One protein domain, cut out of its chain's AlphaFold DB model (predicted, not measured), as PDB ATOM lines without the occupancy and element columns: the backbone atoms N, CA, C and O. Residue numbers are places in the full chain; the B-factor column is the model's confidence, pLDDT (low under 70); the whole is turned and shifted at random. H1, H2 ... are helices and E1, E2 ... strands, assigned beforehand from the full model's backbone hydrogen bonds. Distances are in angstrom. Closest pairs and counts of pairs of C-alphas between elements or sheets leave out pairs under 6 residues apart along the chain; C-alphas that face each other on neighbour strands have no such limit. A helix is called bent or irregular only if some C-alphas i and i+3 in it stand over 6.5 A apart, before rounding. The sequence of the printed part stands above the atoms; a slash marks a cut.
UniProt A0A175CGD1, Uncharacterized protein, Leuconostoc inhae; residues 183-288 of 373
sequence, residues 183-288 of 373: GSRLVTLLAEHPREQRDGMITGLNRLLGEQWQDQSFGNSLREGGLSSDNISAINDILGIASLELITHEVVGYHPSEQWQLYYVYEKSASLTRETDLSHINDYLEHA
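This is residues 183 to 288 of the 373 residues of an uncharacterized protein of Leuconostoc inhae (UniProt A0A175CGD1). A long two-strand hairpin, E1 and E2, stands between a cluster of helices, H1 to H4, and the single helix H5, and its tip, residues 253 to 258, sticks out. The printed part has 106 residues, in the order H1 H2 H3 H4 E1 E2 H5, with an antiparallel sheet E1 - E2; the class is mixed, helices and strands. It is compact, with a radius of gyration of the C-alphas of 15.0 A, and flat, spanning 42 by 37 by 20 A.

H1, residues 183 to 190, begins at C-alpha 183 (163.293, 168.566, 137.871). H2, residues 195 to 210, is 21.3 A long; H3 is residues 221 to 224. H4, residues 229 to 242, 20.7 A, is irregular: C-alphas 230 and 233 are 8.0 A apart. E1, residues 244 to 252, is 26.2 A long and E2, residues 259 to 267, 26.1 A. H5, residues 274 to 288, 20.2 A, ends at C-alpha 288 (147.986, 153.964, 142.957).

H2 is the hub. With residues 198 to 202 alone it touches H1, a helical hairpin; the closest C-alphas, Leu 190 and Arg 198, are 5.9 A apart. H2 touches H4 at a shallow tilt of 17 degrees, opposite ways; the closest C-alphas, Met 201 and Ile 238, are 5.7 A apart. The closest C-alphas of H4 and E1, Asn 236 and Glu 245, are 5.4 A apart. In the hairpin E1 and E2, N 247 and O 264 are within hydrogen-bond range at 2.8 A. The closest C-alphas of E1 and H5, Val 251 and Glu 286, are 6.5 A apart; H4 and H5 are apart. Every O i to N i+4 pair is within hydrogen-bond range in H1, H2 and H5, and 6 of 10 in H4; H3 is too short for such a pair.

The C-alphas farthest apart, Glu 196 and His 255, are 45.3 A apart. The printed part has no cut and no long link. pLDDT is under 70 at residues 209 to 226, 228 to 229 and 269 to 273.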
ATOM      1  N   GLY A 183     162.874 167.168 137.789       82.06
ATOM      2  CA  GLY A 183     163.293 168.566 137.871       82.06
ATOM      3  C   GLY A 183     162.802 169.413 136.690       82.06
ATOM      4  O   GLY A 183     162.333 170.536 136.894       82.06
ATOM      5  N   SER A 184     162.818 168.873 135.466       81.31
ATOM      6  CA  SER A 184     162.210 169.532 134.298       81.31
ATOM      7  C   SER A 184     160.707 169.716 134.480       81.31
ATOM      8  O   SER A 184     160.192 170.811 134.239       81.31
ATOM      9  N   ARG A 185     160.017 168.685 134.976       86.12
ATOM     10  CA  ARG A 185     158.575 168.740 135.239       86.12
ATOM     11  C   ARG A 185     158.224 169.728 136.341       86.12
ATOM     12  O   ARG A 185     157.283 170.500 136.173       86.12
ATOM     13  N   LEU A 186     159.028 169.795 137.403       88.00
ATOM     14  CA  LEU A 186     158.890 170.823 138.431       88.00
ATOM     15  C   LEU A 186     159.003 172.220 137.812       88.00
ATOM     16  O   LEU A 186     158.145 173.059 138.051       88.00
ATOM     17  N   VAL A 187     160.008 172.479 136.969       84.44
ATOM     18  CA  VAL A 187     160.147 173.780 136.288       84.44
ATOM     19  C   VAL A 187     158.926 174.103 135.418       84.44
ATOM     20  O   VAL A 187     158.499 175.260 135.395       84.44
ATOM     21  N   THR A 188     158.367 173.111 134.721       86.56
ATOM     22  CA  THR A 188     157.142 173.269 133.923       86.56
ATOM     23  C   THR A 188     155.948 173.639 134.802       86.56
ATOM     24  O   THR A 188     155.277 174.622 134.504       86.56
ATOM     25  N   LEU A 189     155.745 172.943 135.922       88.56
ATOM     26  CA  LEU A 189     154.672 173.231 136.880       88.56
ATOM     27  C   LEU A 189     154.822 174.638 137.479       88.56
ATOM     28  O   LEU A 189     153.885 175.432 137.502       88.56
ATOM     29  N   LEU A 190     156.044 175.017 137.865       88.94
ATOM     30  CA  LEU A 190     156.328 176.358 138.379       88.94
ATOM     31  C   LEU A 190     156.050 177.469 137.354       88.94
ATOM     32  O   LEU A 190     155.839 178.619 137.746       88.94
ATOM     33  N   ALA A 191     156.050 177.165 136.052       86.50
ATOM     34  CA  ALA A 191     155.810 178.154 135.005       86.50
ATOM     35  C   ALA A 191     154.398 178.757 135.047       86.50
ATOM     36  O   ALA A 191     154.216 179.874 134.552       86.50
ATOM     37  N   GLU A 192     153.444 178.055 135.660       86.94
ATOM     38  CA  GLU A 192     152.045 178.470 135.807       86.94
ATOM     39  C   GLU A 192     151.841 179.508 136.925       86.94
ATOM     40  O   GLU A 192     150.826 180.208 136.960       86.94
ATOM     41  N   HIS A 193     152.833 179.681 137.805       87.62
ATOM     42  CA  HIS A 193     152.768 180.627 138.917       87.62
ATOM     43  C   HIS A 193     153.084 182.077 138.502       87.62
ATOM     44  O   HIS A 193     153.785 182.323 137.509       87.62
ATOM     45  N   PRO A 194     152.632 183.081 139.289       90.94
ATOM     46  CA  PRO A 194     152.952 184.484 139.060       90.94
ATOM     47  C   PRO A 194     154.451 184.713 138.884       90.94
ATOM     48  O   PRO A 194     155.267 184.196 139.647       90.94
ATOM     49  N   ARG A 195     154.809 185.553 137.906       85.88
ATOM     50  CA  ARG A 195     156.201 185.782 137.493       85.88
ATOM     51  C   ARG A 195     157.151 186.061 138.659       85.88
ATOM     52  O   ARG A 195     158.246 185.517 138.674       85.88
ATOM     53  N   GLU A 196     156.742 186.880 139.627       85.62
ATOM     54  CA  GLU A 196     157.576 187.216 140.789       85.62
ATOM     55  C   GLU A 196     157.890 185.989 141.663       85.62
ATOM     56  O   GLU A 196     159.040 185.793 142.055       85.62
ATOM     57  N   GLN A 197     156.897 185.133 141.915       88.12
ATOM     58  CA  GLN A 197     157.070 183.897 142.684       88.12
ATOM     59  C   GLN A 197     157.878 182.871 141.887       88.12
ATOM     60  O   GLN A 197     158.852 182.316 142.393       88.12
ATOM     61  N   ARG A 198     157.513 182.667 140.615       88.12
ATOM     62  CA  ARG A 198     158.193 181.748 139.700       88.12
ATOM     63  C   ARG A 198     159.675 182.080 139.552       88.12
ATOM     64  O   ARG A 198     160.512 181.199 139.728       88.12
ATOM     65  N   ASP A 199     160.010 183.328 139.225       85.50
ATOM     66  CA  ASP A 199     161.396 183.735 138.972       85.50
ATOM     67  C   ASP A 199     162.239 183.582 140.259       85.50
ATOM     68  O   ASP A 199     163.386 183.127 140.198       85.50
ATOM     69  N   GLY A 200     161.651 183.867 141.431       85.75
ATOM     70  CA  GLY A 200     162.259 183.615 142.741       85.75
ATOM     71  C   GLY A 200     162.533 182.131 143.010       85.75
ATOM     72  O   GLY A 200     163.657 181.774 143.375       85.75
ATOM     73  N   MET A 201     161.546 181.259 142.770       89.25
ATOM     74  CA  MET A 201     161.688 179.810 142.954       89.25
ATOM     75  C   MET A 201     162.710 179.200 141.989       89.25
ATOM     76  O   MET A 201     163.631 178.516 142.430       89.25
ATOM     77  N   ILE A 202     162.616 179.499 140.689       84.25
ATOM     78  CA  ILE A 202     163.549 178.984 139.672       84.25
ATOM     79  C   ILE A 202     164.986 179.423 139.980       84.25
ATOM     80  O   ILE A 202     165.914 178.620 139.884       84.25
ATOM     81  N   THR A 203     165.191 180.680 140.386       83.88
ATOM     82  CA  THR A 203     166.527 181.174 140.759       83.88
ATOM     83  C   THR A 203     167.056 180.463 142.005       83.88
ATOM     84  O   THR A 203     168.223 180.068 142.039       83.88
ATOM     85  N   GLY A 204     166.208 180.271 143.022       84.50
ATOM     86  CA  GLY A 204     166.563 179.545 144.241       84.50
ATOM     87  C   GLY A 204     166.970 178.099 143.959       84.50
ATOM     88  O   GLY A 204     168.031 177.671 144.412       84.50
ATOM     89  N   LEU A 205     166.166 177.381 143.169       82.50
ATOM     90  CA  LEU A 205     166.409 175.980 142.819       82.50
ATOM     91  C   LEU A 205     167.659 175.816 141.948       82.50
ATOM     92  O   LEU A 205     168.474 174.935 142.207       82.50
ATOM     93  N   ASN A 206     167.867 176.700 140.964       76.75
ATOM     94  CA  ASN A 206     169.062 176.658 140.118       76.75
ATOM     95  C   ASN A 206     170.338 176.904 140.924       76.75
ATOM     96  O   ASN A 206     171.362 176.297 140.632       76.75
ATOM     97  N   ARG A 207     170.292 177.770 141.945       78.75
ATOM     98  CA  ARG A 207     171.424 177.970 142.857       78.75
ATOM     99  C   ARG A 207     171.681 176.725 143.705       78.75
ATOM    100  O   ARG A 207     172.817 176.274 143.766       78.75
ATOM    101  N   LEU A 208     170.631 176.159 144.304       77.31
ATOM    102  CA  LEU A 208     170.731 174.963 145.145       77.31
ATOM    103  C   LEU A 208     171.317 173.768 144.380       77.31
ATOM    104  O   LEU A 208     172.199 173.085 144.891       77.31
ATOM    105  N   LEU A 209     170.853 173.527 143.150       68.56
ATOM    106  CA  LEU A 209     171.309 172.392 142.343       68.56
ATOM    107  C   LEU A 209     172.567 172.706 141.523       68.56
ATOM    108  O   LEU A 209     173.359 171.812 141.256       68.56
ATOM    109  N   GLY A 210     172.796 173.964 141.141       60.75
ATOM    110  CA  GLY A 210     174.006 174.400 140.433       60.75
ATOM    111  C   GLY A 210     175.280 174.352 141.284       60.75
ATOM    112  O   GLY A 210     176.360 174.189 140.732       60.75
ATOM    113  N   GLU A 211     175.186 174.424 142.616       52.75
ATOM    114  CA  GLU A 211     176.346 174.254 143.509       52.75
ATOM    115  C   GLU A 211     176.864 172.797 143.571       52.75
ATOM    116  O   GLU A 211     178.015 172.579 143.951       52.75
ATOM    117  N   GLN A 212     176.071 171.802 143.145       48.75
ATOM    118  CA  GLN A 212     176.477 170.385 143.100       48.75
ATOM    119  C   GLN A 212     177.212 169.981 141.807       48.75
ATOM    120  O   GLN A 212     177.912 168.967 141.799       48.75
ATOM    121  N   TRP A 213     177.119 170.774 140.735       46.38
ATOM    122  CA  TRP A 213     177.713 170.471 139.429       46.38
ATOM    123  C   TRP A 213     178.677 171.596 139.036       46.38
ATOM    124  O   TRP A 213     178.259 172.710 138.743       46.38
ATOM    125  N   GLN A 214     179.987 171.328 139.051       45.75
ATOM    126  CA  GLN A 214     181.058 172.285 138.722       45.75
ATOM    127  C   GLN A 214     181.108 172.676 137.225       45.75
ATOM    128  O   GLN A 214     182.179 172.662 136.620       45.75
ATOM    129  N   ASP A 215     179.990 173.059 136.605       39.38
ATOM    130  CA  ASP A 215     180.015 173.596 135.243       39.38
ATOM    131  C   ASP A 215     179.104 174.818 135.064       39.38
ATOM    132  O   ASP A 215     177.941 174.841 135.467       39.38
ATOM    133  N   GLN A 216     179.669 175.870 134.468       37.41
ATOM    134  CA  GLN A 216     179.138 177.240 134.402       37.41
ATOM    135  C   GLN A 216     178.024 177.416 133.355       37.41
ATOM    136  O   GLN A 216     177.916 178.460 132.707       37.41
ATOM    137  N   SER A 217     177.161 176.417 133.199       42.75
ATOM    138  CA  SER A 217     175.974 176.497 132.351       42.75
ATOM    139  C   SER A 217     174.775 176.908 133.206       42.75
ATOM    140  O   SER A 217     173.990 176.073 133.651       42.75
ATOM    141  N   PHE A 218     174.648 178.212 133.475       39.03
ATOM    142  CA  PHE A 218     173.468 178.793 134.125       39.03
ATOM    143  C   PHE A 218     172.199 178.408 133.337       39.03
ATOM    144  O   PHE A 218     171.919 178.998 132.295       39.03
ATOM    145  N   GLY A 219     171.436 177.425 133.829       40.41
ATOM    146  CA  GLY A 219     170.085 177.114 133.341       40.41
ATOM    147  C   GLY A 219     169.722 175.637 133.139       40.41
ATOM    148  O   GLY A 219     168.534 175.358 132.999       40.41
ATOM    149  N   ASN A 220     170.684 174.701 133.153       46.72
ATOM    150  CA  ASN A 220     170.423 173.305 132.750       46.72
ATOM    151  C   ASN A 220     170.495 172.242 133.864       46.72
ATOM    152  O   ASN A 220     169.995 171.143 133.655       46.72
ATOM    153  N   SER A 221     171.027 172.531 135.058       51.12
ATOM    154  CA  SER A 221     171.226 171.502 136.101       51.12
ATOM    155  C   SER A 221     169.921 170.921 136.665       51.12
ATOM    156  O   SER A 221     169.826 169.715 136.860       51.12
ATOM    157  N   LEU A 222     168.890 171.753 136.857       52.47
ATOM    158  CA  LEU A 222     167.526 171.329 137.221       52.47
ATOM    159  C   LEU A 222     166.854 170.473 136.139       52.47
ATOM    160  O   LEU A 222     165.987 169.663 136.442       52.47
ATOM    161  N   ARG A 223     167.199 170.712 134.869       50.25
ATOM    162  CA  ARG A 223     166.563 170.056 133.722       50.25
ATOM    163  C   ARG A 223     167.242 168.742 133.349       50.25
ATOM    164  O   ARG A 223     166.576 167.842 132.851       50.25
ATOM    165  N   GLU A 224     168.539 168.629 133.613       47.28
ATOM    166  CA  GLU A 224     169.356 167.449 133.307       47.28
ATOM    167  C   GLU A 224     169.538 166.514 134.520       47.28
ATOM    168  O   GLU A 224     169.765 165.321 134.333       47.28
ATOM    169  N   GLY A 225     169.405 167.019 135.755       51.25
ATOM    170  CA  GLY A 225     169.475 166.236 136.994       51.25
ATOM    171  C   GLY A 225     168.101 165.858 137.559       51.25
ATOM    172  O   GLY A 225     167.144 166.625 137.460       51.25
ATOM    173  N   GLY A 226     168.007 164.672 138.166       58.84
ATOM    174  CA  GLY A 226     166.849 164.264 138.968       58.84
ATOM    175  C   GLY A 226     166.794 164.998 140.315       58.84
ATOM    176  O   GLY A 226     167.786 165.576 140.770       58.84
ATOM    177  N   LEU A 227     165.632 164.974 140.970       72.00
ATOM    178  CA  LEU A 227     165.513 165.427 142.359       72.00
ATOM    179  C   LEU A 227     166.248 164.433 143.278       72.00
ATOM    180  O   LEU A 227     166.244 163.235 143.024       72.00
ATOM    181  N   SER A 228     166.891 164.916 144.343       69.25
ATOM    182  CA  SER A 228     167.527 164.064 145.363       69.25
ATOM    183  C   SER A 228     166.858 164.270 146.718       69.25
ATOM    184  O   SER A 228     166.555 165.406 147.101       69.25
ATOM    185  N   SER A 229     166.663 163.170 147.452       67.25
ATOM    186  CA  SER A 229     166.131 163.149 148.821       67.25
ATOM    187  C   SER A 229     166.942 164.014 149.792       67.25
ATOM    188  O   SER A 229     166.388 164.563 150.745       67.25
ATOM    189  N   ASP A 230     168.236 164.203 149.531       71.38
ATOM    190  CA  ASP A 230     169.149 164.907 150.438       71.38
ATOM    191  C   ASP A 230     168.857 166.415 150.536       71.38
ATOM    192  O   ASP A 230     169.222 167.065 151.516       71.38
ATOM    193  N   ASN A 231     168.161 166.979 149.542       77.31
ATOM    194  CA  ASN A 231     167.929 168.420 149.422       77.31
ATOM    195  C   ASN A 231     166.465 168.835 149.632       77.31
ATOM    196  O   ASN A 231     166.138 170.012 149.461       77.31
ATOM    197  N   ILE A 232     165.576 167.910 150.013       84.06
ATOM    198  CA  ILE A 232     164.127 168.165 150.069       84.06
ATOM    199  C   ILE A 232     163.773 169.334 150.989       84.06
ATOM    200  O   ILE A 232     162.955 170.168 150.611       84.06
ATOM    201  N   SER A 233     164.431 169.471 152.147       86.88
ATOM    202  CA  SER A 233     164.184 170.613 153.042       86.88
ATOM    203  C   SER A 233     164.503 171.947 152.364       86.88
ATOM    204  O   SER A 233     163.696 172.867 152.415       86.88
ATOM    205  N   ALA A 234     165.650 172.045 151.687       87.00
ATOM    206  CA  ALA A 234     166.060 173.275 151.016       87.00
ATOM    207  C   ALA A 234     165.183 173.577 149.788       87.00
ATOM    208  O   ALA A 234     164.868 174.738 149.526       87.00
ATOM    209  N   ILE A 235     164.750 172.541 149.060       88.62
ATOM    210  CA  ILE A 235     163.772 172.674 147.972       88.62
ATOM    211  C   ILE A 235     162.446 173.207 148.526       88.62
ATOM    212  O   ILE A 235     161.911 174.174 147.989       88.62
ATOM    213  N   ASN A 236     161.956 172.655 149.636       92.19
ATOM    214  CA  ASN A 236     160.708 173.084 150.268       92.19
ATOM    215  C   ASN A 236     160.769 174.501 150.846       92.19
ATOM    216  O   ASN A 236     159.781 175.231 150.748       92.19
ATOM    217  N   ASP A 237     161.922 174.932 151.360       91.38
ATOM    218  CA  ASP A 237     162.131 176.326 151.772       91.38
ATOM    219  C   ASP A 237     161.976 177.294 150.586       91.38
ATOM    220  O   ASP A 237     161.404 178.377 150.728       91.38
ATOM    221  N   ILE A 238     162.445 176.896 149.397       90.81
ATOM    222  CA  ILE A 238     162.315 177.689 148.168       90.81
ATOM    223  C   ILE A 238     160.871 177.660 147.646       90.81
ATOM    224  O   ILE A 238     160.306 178.711 147.341       90.81
ATOM    225  N   LEU A 239     160.258 176.477 147.560       91.81
ATOM    226  CA  LEU A 239     158.880 176.289 147.085       91.81
ATOM    227  C   LEU A 239     157.841 176.980 147.985       91.81
ATOM    228  O   LEU A 239     156.786 177.417 147.510       91.81
ATOM    229  N   GLY A 240     158.175 177.190 149.260       89.44
ATOM    230  CA  GLY A 240     157.363 177.952 150.207       89.44
ATOM    231  C   GLY A 240     157.013 179.373 149.746       89.44
ATOM    232  O   GLY A 240     155.988 179.898 150.181       89.44
ATOM    233  N   ILE A 241     157.776 179.971 148.817       87.62
ATOM    234  CA  ILE A 241     157.465 181.276 148.196       87.62
ATOM    235  C   ILE A 241     156.064 181.288 147.559       87.62
ATOM    236  O   ILE A 241     155.372 182.306 147.616       87.62
ATOM    237  N   ALA A 242     155.642 180.164 146.976       87.75
ATOM    238  CA  ALA A 242     154.336 179.998 146.341       87.75
ATOM    239  C   ALA A 242     153.381 179.114 147.160       87.75
ATOM    240  O   ALA A 242     152.382 178.640 146.634       87.75
ATOM    241  N   SER A 243     153.660 178.895 148.453       89.00
ATOM    242  CA  SER A 243     152.901 177.951 149.294       89.00
ATOM    243  C   SER A 243     152.885 176.517 148.746       89.00
ATOM    244  O   SER A 243     151.939 175.772 148.991       89.00
ATOM    245  N   LEU A 244     153.944 176.122 148.039       91.12
ATOM    246  CA  LEU A 244     154.127 174.772 147.521       91.12
ATOM    247  C   LEU A 244     154.986 173.929 148.470       91.12
ATOM    248  O   LEU A 244     155.773 174.450 149.268       91.12
ATOM    249  N   GLU A 245     154.833 172.615 148.379       91.81
ATOM    250  CA  GLU A 245     155.630 171.621 149.090       91.81
ATOM    251  C   GLU A 245     155.890 170.420 148.184       91.81
ATOM    252  O   GLU A 245     154.967 169.835 147.636       91.81
ATOM    253  N   LEU A 246     157.146 170.032 148.037       91.81
ATOM    254  CA  LEU A 246     157.541 168.773 147.433       91.81
ATOM    255  C   LEU A 246     157.417 167.658 148.476       91.81
ATOM    256  O   LEU A 246     158.118 167.659 149.495       91.81
ATOM    257  N   ILE A 247     156.533 166.712 148.192       91.88
ATOM    258  CA  ILE A 247     156.327 165.480 148.946       91.88
ATOM    259  C   ILE A 247     157.091 164.357 148.258       91.88
ATOM    260  O   ILE A 247     157.079 164.239 147.032       91.88
ATOM    261  N   THR A 248     157.763 163.538 149.061       91.50
ATOM    262  CA  THR A 248     158.530 162.384 148.597       91.50
ATOM    263  C   THR A 248     158.026 161.118 149.255       91.50
ATOM    264  O   THR A 248     157.852 161.104 150.474       91.50
ATOM    265  N   HIS A 249     157.874 160.052 148.476       91.94
ATOM    266  CA  HIS A 249     157.452 158.746 148.977       91.94
ATOM    267  C   HIS A 249     158.309 157.634 148.369       91.94
ATOM    268  O   HIS A 249     158.487 157.595 147.153       91.94
ATOM    269  N   GLU A 250     158.897 156.783 149.205       91.19
ATOM    270  CA  GLU A 250     159.705 155.642 148.759       91.19
ATOM    271  C   GLU A 250     158.812 154.405 148.642       91.19
ATOM    272  O   GLU A 250     158.205 153.975 149.623       91.19
ATOM    273  N   VAL A 251     158.757 153.823 147.447       89.56
ATOM    274  CA  VAL A 251     158.025 152.587 147.168       89.56
ATOM    275  C   VAL A 251     159.017 151.444 147.075       89.56
ATOM    276  O   VAL A 251     159.962 151.499 146.290       89.56
ATOM    277  N   VAL A 252     158.762 150.380 147.835       86.56
ATOM    278  CA  VAL A 252     159.524 149.129 147.765       86.56
ATOM    279  C   VAL A 252     158.708 148.077 147.008       86.56
ATOM    280  O   VAL A 252     157.507 147.904 147.252       86.56
ATOM    281  N   GLY A 253     159.359 147.410 146.058       83.62
ATOM    282  CA  GLY A 253     158.820 146.299 145.281       83.62
ATOM    283  C   GLY A 253     158.843 144.974 146.043       83.62
ATOM    284  O   GLY A 253     159.087 144.922 147.251       83.62
ATOM    285  N   TYR A 254     158.604 143.872 145.331       79.62
ATOM    286  CA  TYR A 254     158.638 142.535 145.933       79.62
ATOM    287  C   TYR A 254     160.069 142.077 146.235       79.62
ATOM    288  O   TYR A 254     160.292 141.287 147.160       79.62
ATOM    289  N   HIS A 255     161.050 142.596 145.493       77.38
ATOM    290  CA  HIS A 255     162.456 142.433 145.826       77.38
ATOM    291  C   HIS A 255     163.008 143.674 146.542       77.38
ATOM    292  O   HIS A 255     162.792 144.787 146.080       77.38
ATOM    293  N   PRO A 256     163.814 143.522 147.611       74.94
ATOM    294  CA  PRO A 256     164.386 144.667 148.331       74.94
ATOM    295  C   PRO A 256     165.264 145.602 147.485       74.94
ATOM    296  O   PRO A 256     165.552 146.714 147.905       74.94
ATOM    297  N   SER A 257     165.735 145.146 146.320       78.38
ATOM    298  CA  SER A 257     166.484 145.959 145.356       78.38
ATOM    299  C   SER A 257     165.599 146.795 144.427       78.38
ATOM    300  O   SER A 257     166.117 147.616 143.679       78.38
ATOM    301  N   GLU A 258     164.292 146.544 144.415       80.81
ATOM    302  CA  GLU A 258     163.306 147.279 143.631       80.81
ATOM    303  C   GLU A 258     162.778 148.413 144.498       80.81
ATOM    304  O   GLU A 258     161.930 148.213 145.366       80.81
ATOM    305  N   GLN A 259     163.347 149.595 144.312       86.19
ATOM    306  CA  GLN A 259     162.970 150.782 145.059       86.19
ATOM    307  C   GLN A 259     162.770 151.934 144.087       86.19
ATOM    308  O   GLN A 259     163.594 152.156 143.195       86.19
ATOM    309  N   TRP A 260     161.685 152.674 144.274       87.94
ATOM    310  CA  TRP A 260     161.370 153.856 143.485       87.94
ATOM    311  C   TRP A 260     161.103 155.025 144.414       87.94
ATOM    312  O   TRP A 260     160.299 154.931 145.338       87.94
ATOM    313  N   GLN A 261     161.762 156.145 144.144       89.88
ATOM    314  CA  GLN A 261     161.487 157.391 144.835       89.88
ATOM    315  C   GLN A 261     160.472 158.187 144.019       89.88
ATOM    316  O   GLN A 261     160.756 158.600 142.895       89.88
ATOM    317  N   LEU A 262     159.288 158.397 144.588       91.25
ATOM    318  CA  LEU A 262     158.220 159.177 143.980       91.25
ATOM    319  C   LEU A 262     158.213 160.608 144.517       91.25
ATOM    320  O   LEU A 262     158.506 160.840 145.693       91.25
ATOM    321  N   TYR A 263     157.844 161.549 143.650       91.94
ATOM    322  CA  TYR A 263     157.810 162.985 143.918       91.94
ATOM    323  C   TYR A 263     156.451 163.579 143.521       91.94
ATOM    324  O   TYR A 263     155.979 163.355 142.404       91.94
ATOM    325  N   TYR A 264     155.846 164.375 144.403       93.25
ATOM    326  CA  TYR A 264     154.556 165.043 144.186       93.25
ATOM    327  C   TYR A 264     154.595 166.486 144.696       93.25
ATOM    328  O   TYR A 264     155.152 166.744 145.763       93.25
ATOM    329  N   VAL A 265     154.010 167.434 143.963       92.88
ATOM    330  CA  VAL A 265     153.923 168.839 144.392       92.88
ATOM    331  C   VAL A 265     152.575 169.102 145.057       92.88
ATOM    332  O   VAL A 265     151.539 169.134 144.413       92.88
ATOM    333  N   TYR A 266     152.591 169.348 146.358       91.06
ATOM    334  CA  TYR A 266     151.420 169.734 147.128       91.06
ATOM    335  C   TYR A 266     151.273 171.258 147.200       91.06
ATOM    336  O   TYR A 266     152.193 171.965 147.619       91.06
ATOM    337  N   GLU A 267     150.093 171.770 146.854       87.50
ATOM    338  CA  GLU A 267     149.740 173.174 147.051       87.50
ATOM    339  C   GLU A 267     148.989 173.372 148.377       87.50
ATOM    340  O   GLU A 267     147.839 172.964 148.543       87.50
ATOM    341  N   LYS A 268     149.616 174.073 149.331       79.69
ATOM    342  CA  LYS A 268     149.080 174.268 150.695       79.69
ATOM    343  C   LYS A 268     147.810 175.122 150.747       79.69
ATOM    344  O   LYS A 268     147.200 175.230 151.808       79.69
ATOM    345  N   SER A 269     147.454 175.785 149.648       66.69
ATOM    346  CA  SER A 269     146.310 176.698 149.562       66.69
ATOM    347  C   SER A 269     144.976 175.973 149.297       66.69
ATOM    348  O   SER A 269     143.922 176.598 149.434       66.69
ATOM    349  N   ALA A 270     145.009 174.680 148.936       60.69
ATOM    350  CA  ALA A 270     143.912 174.019 148.231       60.69
ATOM    351  C   ALA A 270     142.864 173.258 149.081       60.69
ATOM    352  O   ALA A 270     141.776 173.045 148.547       60.69
ATOM    353  N   SER A 271     143.078 172.855 150.354       53.69
ATOM    354  CA  SER A 271     141.995 172.215 151.152       53.69
ATOM    355  C   SER A 271     142.220 172.011 152.677       53.69
ATOM    356  O   SER A 271     143.119 172.587 153.285       53.69
ATOM    357  N   LEU A 272     141.279 171.262 153.288       58.25
ATOM    358  CA  LEU A 272     140.708 171.289 154.651       58.25
ATOM    359  C   LEU A 272     141.640 171.112 155.873       58.25
ATOM    360  O   LEU A 272     141.294 171.667 156.914       58.25
ATOM    361  N   THR A 273     142.782 170.417 155.786       65.50
ATOM    362  CA  THR A 273     143.878 170.411 156.793       65.50
ATOM    363  C   THR A 273     145.082 169.630 156.250       65.50
ATOM    364  O   THR A 273     144.918 168.480 155.848       65.50
ATOM    365  N   ARG A 274     146.309 170.175 156.362       74.81
ATOM    366  CA  ARG A 274     147.556 169.578 155.817       74.81
ATOM    367  C   ARG A 274     147.762 168.094 156.149       74.81
ATOM    368  O   ARG A 274     148.291 167.365 155.324       74.81
ATOM    369  N   GLU A 275     147.399 167.641 157.347       75.56
ATOM    370  CA  GLU A 275     147.565 166.230 157.738       75.56
ATOM    371  C   GLU A 275     146.696 165.281 156.903       75.56
ATOM    372  O   GLU A 275     147.165 164.225 156.484       75.56
ATOM    373  N   THR A 276     145.455 165.674 156.618       71.00
ATOM    374  CA  THR A 276     144.528 164.896 155.787       71.00
ATOM    375  C   THR A 276     145.000 164.858 154.339       71.00
ATOM    376  O   THR A 276     145.029 163.789 153.736       71.00
ATOM    377  N   ASP A 277     145.441 166.000 153.811       79.62
ATOM    378  CA  ASP A 277     145.924 166.095 152.432       79.62
ATOM    379  C   ASP A 277     147.198 165.265 152.228       79.62
ATOM    380  O   ASP A 277     147.306 164.523 151.255       79.62
ATOM    381  N   LEU A 278     148.129 165.285 153.188       83.25
ATOM    382  CA  LEU A 278     149.312 164.424 153.144       83.25
ATOM    383  C   LEU A 278     148.978 162.939 153.239       83.25
ATOM    384  O   LEU A 278     149.609 162.143 152.551       83.25
ATOM    385  N   SER A 279     148.011 162.558 154.079       84.88
ATOM    386  CA  SER A 279     147.563 161.165 154.142       84.88
ATOM    387  C   SER A 279     147.017 160.716 152.791       84.88
ATOM    388  O   SER A 279     147.369 159.638 152.335       84.88
ATOM    389  N   HIS A 280     146.208 161.547 152.127       86.62
ATOM    390  CA  HIS A 280     145.674 161.226 150.803       86.62
ATOM    391  C   HIS A 280     146.762 161.162 149.727       86.62
ATOM    392  O   HIS A 280     146.729 160.262 148.892       86.62
ATOM    393  N   ILE A 281     147.737 162.077 149.749       91.19
ATOM    394  CA  ILE A 281     148.861 162.067 148.801       91.19
ATOM    395  C   ILE A 281     149.723 160.823 149.007       91.19
ATOM    396  O   ILE A 281     150.061 160.162 148.032       91.19
ATOM    397  N   ASN A 282     150.054 160.474 150.252       92.12
ATOM    398  CA  ASN A 282     150.835 159.273 150.540       92.12
ATOM    399  C   ASN A 282     150.070 158.002 150.153       92.12
ATOM    400  O   ASN A 282     150.653 157.128 149.520       92.12
ATOM    401  N   ASP A 283     148.769 157.922 150.458       90.38
ATOM    402  CA  ASP A 283     147.918 156.808 150.023       90.38
ATOM    403  C   ASP A 283     147.898 156.699 148.490       90.38
ATOM    404  O   ASP A 283     148.025 155.604 147.951       90.38
ATOM    405  N   TYR A 284     147.790 157.820 147.770       92.38
ATOM    406  CA  TYR A 284     147.855 157.851 146.307       92.38
ATOM    407  C   TYR A 284     149.224 157.396 145.771       92.38
ATOM    408  O   TYR A 284     149.295 156.558 144.866       92.38
ATOM    409  N   LEU A 285     150.318 157.913 146.335       94.06
ATOM    410  CA  LEU A 285     151.674 157.555 145.920       94.06
ATOM    411  C   LEU A 285     151.993 156.085 146.205       94.06
ATOM    412  O   LEU A 285     152.640 155.458 145.375       94.06
ATOM    413  N   GLU A 286     151.526 155.522 147.318       93.69
ATOM    414  CA  GLU A 286     151.745 154.113 147.659       93.69
ATOM    415  C   GLU A 286     150.819 153.182 146.866       93.69
ATOM    416  O   GLU A 286     151.281 152.237 146.230       93.69
ATOM    417  N   HIS A 287     149.512 153.451 146.874       92.19
ATOM    418  CA  HIS A 287     148.494 152.480 146.462       92.19
ATOM    419  C   HIS A 287     147.921 152.707 145.059       92.19
ATOM    420  O   HIS A 287     147.182 151.861 144.565       92.19
ATOM    421  N   ALA A 288     148.260 153.810 144.386       90.75
ATOM    422  CA  ALA A 288     147.986 153.964 142.957       90.75
ATOM    423  C   ALA A 288     149.282 153.879 142.149       90.75
ATOM    424  O   ALA A 288     149.466 152.957 141.354       90.75
TER     425      ALA A 288